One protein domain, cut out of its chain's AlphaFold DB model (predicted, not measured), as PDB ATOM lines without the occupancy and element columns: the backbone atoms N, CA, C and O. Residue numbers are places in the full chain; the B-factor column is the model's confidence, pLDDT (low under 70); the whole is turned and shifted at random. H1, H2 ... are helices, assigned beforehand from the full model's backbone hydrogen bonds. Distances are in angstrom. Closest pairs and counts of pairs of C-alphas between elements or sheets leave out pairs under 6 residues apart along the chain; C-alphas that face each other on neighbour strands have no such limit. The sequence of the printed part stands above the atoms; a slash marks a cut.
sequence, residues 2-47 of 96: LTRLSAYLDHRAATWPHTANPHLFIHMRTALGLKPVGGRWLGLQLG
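This is residues 2 to 47 of the 96 residues of an uncharacterized protein of Micromonospora polyrhachis (UniProt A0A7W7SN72). Picture a loose letter C: the longer helix H1 and the short helix H2 are its two separate arms, with a gap between them, and the long looped link of residues 16 to 38 joins them and winds through the middle. The link, not a contact between helices, bridges the two arms. The printed part has 46 residues with two named helices, H1 then H2 along the chain, and no named strand; the class is all helix, though under half of the residues, 22 of 46, are in named elements. The whole is only just compact, close to loose, with a radius of gyration of the C-alphas of 10.9 A, and its outline is only just flat, spanning 26 by 25 by 14 A.

Find C-alpha 2 at (-33.743, -26.793, -37.064); from there H1, residues 2 to 15, runs 19.8 A to C-alpha 15 at (-38.547, -45.071, -31.055). Then look to C-alpha 39 at (-44.126, -42.053, -51.961), where H2, residues 39 to 46, begins; it ends at C-alpha 46.

Start at H1 and compare its C-alphas with those of H2: the two helices are apart, with no C-alpha of one within 8 A of the other. In the backbone of H1, every O i to N i+4 pair is within hydrogen-bond range; in H2, 3 of 4 are. Between the helices, trace residues 16 to 38, whose C-alphas lie 2 to 13 A from the mean of the C-alphas at (-38.618, -42.282, -40.249).

The two C-alphas farthest apart, those of His 18 and Gly 47, are 29.4 A apart. The link from H1 to H2, 23 residues, is long. The printed part has no cut. In the B-factor column you will find a mean pLDDT of 94.5 for the printed part, and no printed residue is under 70.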
ATOM      1  N   LEU A   2     -34.234 -25.472 -37.498       79.62
ATOM      2  CA  LEU A   2     -33.743 -26.793 -37.064       79.62
ATOM      3  C   LEU A   2     -34.577 -27.481 -35.965       79.62
ATOM      4  O   LEU A   2     -34.578 -28.702 -35.908       79.62
ATOM      5  N   THR A   3     -35.350 -26.748 -35.157       93.50
ATOM      6  CA  THR A   3     -36.077 -27.302 -33.996       93.50
ATOM      7  C   THR A   3     -36.999 -28.475 -34.340       93.50
ATOM      8  O   THR A   3     -37.026 -29.466 -33.621       93.50
ATOM      9  N   ARG A   4     -37.731 -28.396 -35.461       92.44
ATOM     10  CA  ARG A   4     -38.629 -29.482 -35.895       92.44
ATOM     11  C   ARG A   4     -37.859 -30.710 -36.373       92.44
ATOM     12  O   ARG A   4     -38.279 -31.830 -36.105       92.44
ATOM     13  N   LEU A   5     -36.742 -30.495 -37.069       94.19
ATOM     14  CA  LEU A   5     -35.884 -31.581 -37.532       94.19
ATOM     15  C   LEU A   5     -35.228 -32.288 -36.345       94.19
ATOM     16  O   LEU A   5     -35.307 -33.507 -36.269       94.19
ATOM     17  N   SER A   6     -34.653 -31.535 -35.406       95.94
ATOM     18  CA  SER A   6     -34.070 -32.087 -34.180       95.94
ATOM     19  C   SER A   6     -35.099 -32.890 -33.389       95.94
ATOM     20  O   SER A   6     -34.874 -34.066 -33.147       95.94
ATOM     21  N   ALA A   7     -36.281 -32.319 -33.126       96.19
ATOM     22  CA  ALA A   7     -37.345 -33.022 -32.411       96.19
ATOM     23  C   ALA A   7     -37.769 -34.331 -33.103       96.19
ATOM     24  O   ALA A   7     -38.014 -35.341 -32.442       96.19
ATOM     25  N   TYR A   8     -37.837 -34.340 -34.439       94.69
ATOM     26  CA  TYR A   8     -38.123 -35.563 -35.185       94.69
ATOM     27  C   TYR A   8     -36.993 -36.595 -35.073       94.69
ATOM     28  O   TYR A   8     -37.266 -37.780 -34.883       94.69
ATOM     29  N   LEU A   9     -35.735 -36.165 -35.190       95.69
ATOM     30  CA  LEU A   9     -34.579 -37.053 -35.065       95.69
ATOM     31  C   LEU A   9     -34.485 -37.662 -33.661       95.69
ATOM     32  O   LEU A   9     -34.248 -38.865 -33.554       95.69
ATOM     33  N   ASP A  10     -34.766 -36.882 -32.618       97.06
ATOM     34  CA  ASP A  10     -34.824 -37.351 -31.229       97.06
ATOM     35  C   ASP A  10     -35.924 -38.403 -31.054       97.06
ATOM     36  O   ASP A  10     -35.683 -39.499 -30.543       97.06
ATOM     37  N   HIS A  11     -37.130 -38.122 -31.561       95.88
ATOM     38  CA  HIS A  11     -38.237 -39.077 -31.548       95.88
ATOM     39  C   HIS A  11     -37.889 -40.374 -32.297       95.88
ATOM     40  O   HIS A  11     -38.166 -41.472 -31.806       95.88
ATOM     41  N   ARG A  12     -37.257 -40.270 -33.472       95.88
ATOM     42  CA  ARG A  12     -36.829 -41.422 -34.277       95.88
ATOM     43  C   ARG A  12     -35.792 -42.263 -33.536       95.88
ATOM     44  O   ARG A  12     -35.919 -43.485 -33.529       95.88
ATOM     45  N   ALA A  13     -34.795 -41.626 -32.921       96.06
ATOM     46  CA  ALA A  13     -33.751 -42.300 -32.154       96.06
ATOM     47  C   ALA A  13     -34.322 -43.014 -30.918       96.06
ATOM     48  O   ALA A  13     -33.948 -44.152 -30.651       96.06
ATOM     49  N   ALA A  14     -35.277 -42.396 -30.217       97.31
ATOM     50  CA  ALA A  14     -35.948 -43.010 -29.073       97.31
ATOM     51  C   ALA A  14     -36.873 -44.175 -29.472       97.31
ATOM     52  O   ALA A  14     -36.944 -45.179 -28.769       97.31
ATOM     53  N   THR A  15     -37.576 -44.058 -30.602       97.38
ATOM     54  CA  THR A  15     -38.547 -45.071 -31.055       97.38
ATOM     55  C   THR A  15     -37.866 -46.288 -31.681       97.38
ATOM     56  O   THR A  15     -38.327 -47.416 -31.509       97.38
ATOM     57  N   TRP A  16     -36.761 -46.083 -32.406       96.81
ATOM     58  CA  TRP A  16     -36.017 -47.149 -33.080       96.81
ATOM     59  C   TRP A  16     -34.506 -47.040 -32.811       96.81
ATOM     60  O   TRP A  16     -33.740 -46.762 -33.735       96.81
ATOM     61  N   PRO A  17     -34.046 -47.303 -31.575       95.88
ATOM     62  CA  PRO A  17     -32.654 -47.069 -31.168       95.88
ATOM     63  C   PRO A  17     -31.624 -47.940 -31.901       95.88
ATOM     64  O   PRO A  17     -30.456 -47.574 -31.992       95.88
ATOM     65  N   HIS A  18     -32.048 -49.082 -32.447       96.00
ATOM     66  CA  HIS A  18     -31.176 -50.046 -33.129       96.00
ATOM     67  C   HIS A  18     -31.489 -50.188 -34.625       96.00
ATOM     68  O   HIS A  18     -31.114 -51.181 -35.248       96.00
ATOM     69  N   THR A  19     -32.211 -49.233 -35.222       96.56
ATOM     70  CA  THR A  19     -32.488 -49.282 -36.663       96.56
ATOM     71  C   THR A  19     -31.211 -49.079 -37.476       96.56
ATOM     72  O   THR A  19     -30.509 -48.083 -37.317       96.56
ATOM     73  N   ALA A  20     -30.943 -50.001 -38.400       96.31
ATOM     74  CA  ALA A  20     -29.896 -49.843 -39.407       96.31
ATOM     75  C   ALA A  20     -30.367 -49.029 -40.631       96.31
ATOM     76  O   ALA A  20     -29.597 -48.821 -41.567       96.31
ATOM     77  N   ASN A  21     -31.633 -48.593 -40.667       97.50
ATOM     78  CA  ASN A  21     -32.184 -47.895 -41.821       97.50
ATOM     79  C   ASN A  21     -31.565 -46.485 -41.942       97.50
ATOM     80  O   ASN A  21     -31.727 -45.682 -41.017       97.50
ATOM     81  N   PRO A  22     -30.905 -46.137 -43.066       96.12
ATOM     82  CA  PRO A  22     -30.233 -44.845 -43.222       96.12
ATOM     83  C   PRO A  22     -31.179 -43.708 -43.638       96.12
ATOM     84  O   PRO A  22     -30.771 -42.549 -43.688       96.12
ATOM     85  N   HIS A  23     -32.433 -44.007 -43.983       96.56
ATOM     86  CA  HIS A  23     -33.355 -43.001 -44.497       96.56
ATOM     87  C   HIS A  23     -33.903 -42.108 -43.379       96.56
ATOM     88  O   HIS A  23     -34.203 -42.576 -42.275       96.56
ATOM     89  N   LEU A  24     -34.058 -40.814 -43.696       94.81
ATOM     90  CA  LEU A  24     -34.552 -39.799 -42.763       94.81
ATOM     91  C   LEU A  24     -35.917 -40.204 -42.203       94.81
ATOM     92  O   LEU A  24     -36.064 -40.381 -40.997       94.81
ATOM     93  N   PHE A  25     -36.883 -40.413 -43.095       95.12
ATOM     94  CA  PHE A  25     -38.197 -40.913 -42.724       95.12
ATOM     95  C   PHE A  25     -38.211 -42.436 -42.714       95.12
ATOM     96  O   PHE A  25     -37.833 -43.074 -43.698       95.12
ATOM     97  N   ILE A  26     -38.700 -43.000 -41.613       96.06
ATOM     98  CA  ILE A  26     -39.006 -44.423 -41.448       96.06
ATOM     99  C   ILE A  26     -40.335 -44.582 -40.707       96.06
ATOM    100  O   ILE A  26     -40.811 -43.660 -40.047       96.06
ATOM    101  N   HIS A  27     -40.940 -45.761 -40.817       93.25
ATOM    102  CA  HIS A  27     -42.092 -46.157 -40.013       93.25
ATOM    103  C   HIS A  27     -41.945 -47.621 -39.595       93.25
ATOM    104  O   HIS A  27     -41.029 -48.306 -40.048       93.25
ATOM    105  N   MET A  28     -42.881 -48.135 -38.793       93.00
ATOM    106  CA  MET A  28     -42.820 -49.494 -38.231       93.00
ATOM    107  C   MET A  28     -42.416 -50.590 -39.243       93.00
ATOM    108  O   MET A  28     -41.640 -51.472 -38.895       93.00
ATOM    109  N   ARG A  29     -42.882 -50.534 -40.503       92.94
ATOM    110  CA  ARG A  29     -42.556 -51.567 -41.508       92.94
ATOM    111  C   ARG A  29     -41.181 -51.387 -42.156       92.94
ATOM    112  O   ARG A  29     -40.622 -52.368 -42.627       92.94
ATOM    113  N   THR A  30     -40.651 -50.165 -42.225       96.38
ATOM    114  CA  THR A  30     -39.329 -49.898 -42.821       96.38
ATOM    115  C   THR A  30     -38.215 -49.833 -41.782       96.38
ATOM    116  O   THR A  30     -37.055 -49.986 -42.146       96.38
ATOM    117  N   ALA A  31     -38.544 -49.675 -40.497       95.88
ATOM    118  CA  ALA A  31     -37.578 -49.512 -39.411       95.88
ATOM    119  C   ALA A  31     -36.606 -50.694 -39.245       95.88
ATOM    120  O   ALA A  31     -35.468 -50.485 -38.837       95.88
ATOM    121  N   LEU A  32     -37.019 -51.919 -39.583       94.00
ATOM    122  CA  LEU A  32     -36.149 -53.105 -39.539       94.00
ATOM    123  C   LEU A  32     -35.461 -53.410 -40.879       94.00
ATOM    124  O   LEU A  32     -34.711 -54.373 -40.986       94.00
ATOM    125  N   GLY A  33     -35.743 -52.624 -41.916       94.50
ATOM    126  CA  GLY A  33     -35.180 -52.800 -43.250       94.50
ATOM    127  C   GLY A  33     -34.216 -51.683 -43.629       94.50
ATOM    128  O   GLY A  33     -33.923 -50.790 -42.845       94.50
ATOM    129  N   LEU A  34     -33.775 -51.714 -44.885       96.50
ATOM    130  CA  LEU A  34     -32.876 -50.709 -45.469       96.50
ATOM    131  C   LEU A  34     -33.538 -49.912 -46.600       96.50
ATOM    132  O   LEU A  34     -32.868 -49.215 -47.350       96.50
ATOM    133  N   LYS A  35     -34.856 -50.061 -46.766       96.44
ATOM    134  CA  LYS A  35     -35.624 -49.397 -47.825       96.44
ATOM    135  C   LYS A  35     -36.235 -48.088 -47.316       96.44
ATOM    136  O   LYS A  35     -36.591 -48.010 -46.133       96.44
ATOM    137  N   PRO A  36     -36.415 -47.086 -48.192       96.31
ATOM    138  CA  PRO A  36     -37.096 -45.854 -47.830       96.31
ATOM    139  C   PRO A  36     -38.597 -46.090 -47.648       96.31
ATOM    140  O   PRO A  36     -39.157 -47.106 -48.070       96.31
ATOM    141  N   VAL A  37     -39.268 -45.105 -47.057       95.56
ATOM    142  CA  VAL A  37     -40.731 -45.020 -47.111       95.56
ATOM    143  C   VAL A  37     -41.206 -44.848 -48.557       95.56
ATOM    144  O   VAL A  37     -40.562 -44.183 -49.367       95.56
ATOM    145  N   GLY A  38     -42.349 -45.447 -48.893       92.25
ATOM    146  CA  GLY A  38     -42.946 -45.285 -50.220       92.25
ATOM    147  C   GLY A  38     -43.554 -43.892 -50.417       92.25
ATOM    148  O   GLY A  38     -44.047 -43.290 -49.467       92.25
ATOM    149  N   GLY A  39     -43.611 -43.400 -51.659       89.81
ATOM    150  CA  GLY A  39     -44.126 -42.053 -51.961       89.81
ATOM    151  C   GLY A  39     -45.560 -41.789 -51.472       89.81
ATOM    152  O   GLY A  39     -45.859 -40.693 -51.007       89.81
ATOM    153  N   ARG A  40     -46.433 -42.810 -51.476       90.38
ATOM    154  CA  ARG A  40     -47.799 -42.706 -50.922       90.38
ATOM    155  C   ARG A  40     -47.806 -42.343 -49.435       90.38
ATOM    156  O   ARG A  40     -48.704 -41.635 -48.993       90.38
ATOM    157  N   TRP A  41     -46.825 -42.821 -48.670       93.94
ATOM    158  CA  TRP A  41     -46.736 -42.544 -47.237       93.94
ATOM    159  C   TRP A  41     -46.609 -41.042 -46.968       93.94
ATOM    160  O   TRP A  41     -47.307 -40.535 -46.098       93.94
ATOM    161  N   LEU A  42     -45.820 -40.318 -47.771       90.81
ATOM    162  CA  LEU A  42     -45.675 -38.864 -47.637       90.81
ATOM    163  C   LEU A  42     -47.013 -38.143 -47.824       90.81
ATOM    164  O   LEU A  42     -47.367 -37.305 -47.006       90.81
ATOM    165  N   GLY A  43     -47.785 -38.509 -48.851       91.88
ATOM    166  CA  GLY A  43     -49.101 -37.908 -49.081       91.88
ATOM    167  C   GLY A  43     -50.079 -38.148 -47.926       91.88
ATOM    168  O   GLY A  43     -50.829 -37.252 -47.557       91.88
ATOM    169  N   LEU A  44     -50.025 -39.329 -47.303       93.62
ATOM    170  CA  LEU A  44     -50.842 -39.630 -46.123       93.62
ATOM    171  C   LEU A  44     -50.428 -38.821 -44.890       93.62
ATOM    172  O   LEU A  44     -51.296 -38.419 -44.128       93.62
ATOM    173  N   GLN A  45     -49.128 -38.592 -44.684       92.88
ATOM    174  CA  GLN A  45     -48.651 -37.776 -43.561       92.88
ATOM    175  C   GLN A  45     -48.966 -36.290 -43.749       92.88
ATOM    176  O   GLN A  45     -49.241 -35.594 -42.779       92.88
ATOM    177  N   LEU A  46     -48.927 -35.805 -44.990       91.81
ATOM    178  CA  LEU A  46     -49.185 -34.404 -45.318       91.81
ATOM    179  C   LEU A  46     -50.681 -34.075 -45.422       91.81
ATOM    180  O   LEU A  46     -51.036 -32.903 -45.467       91.81
ATOM    181  N   GLY A  47     -51.554 -35.083 -45.529       94.31
ATOM    182  CA  GLY A  47     -52.984 -34.897 -45.819       94.31
ATOM    183  C   GLY A  47     -53.277 -34.405 -47.244       94.31
ATOM    184  O   GLY A  47     -54.433 -34.245 -47.618       94.31
TER     185      GLY A  47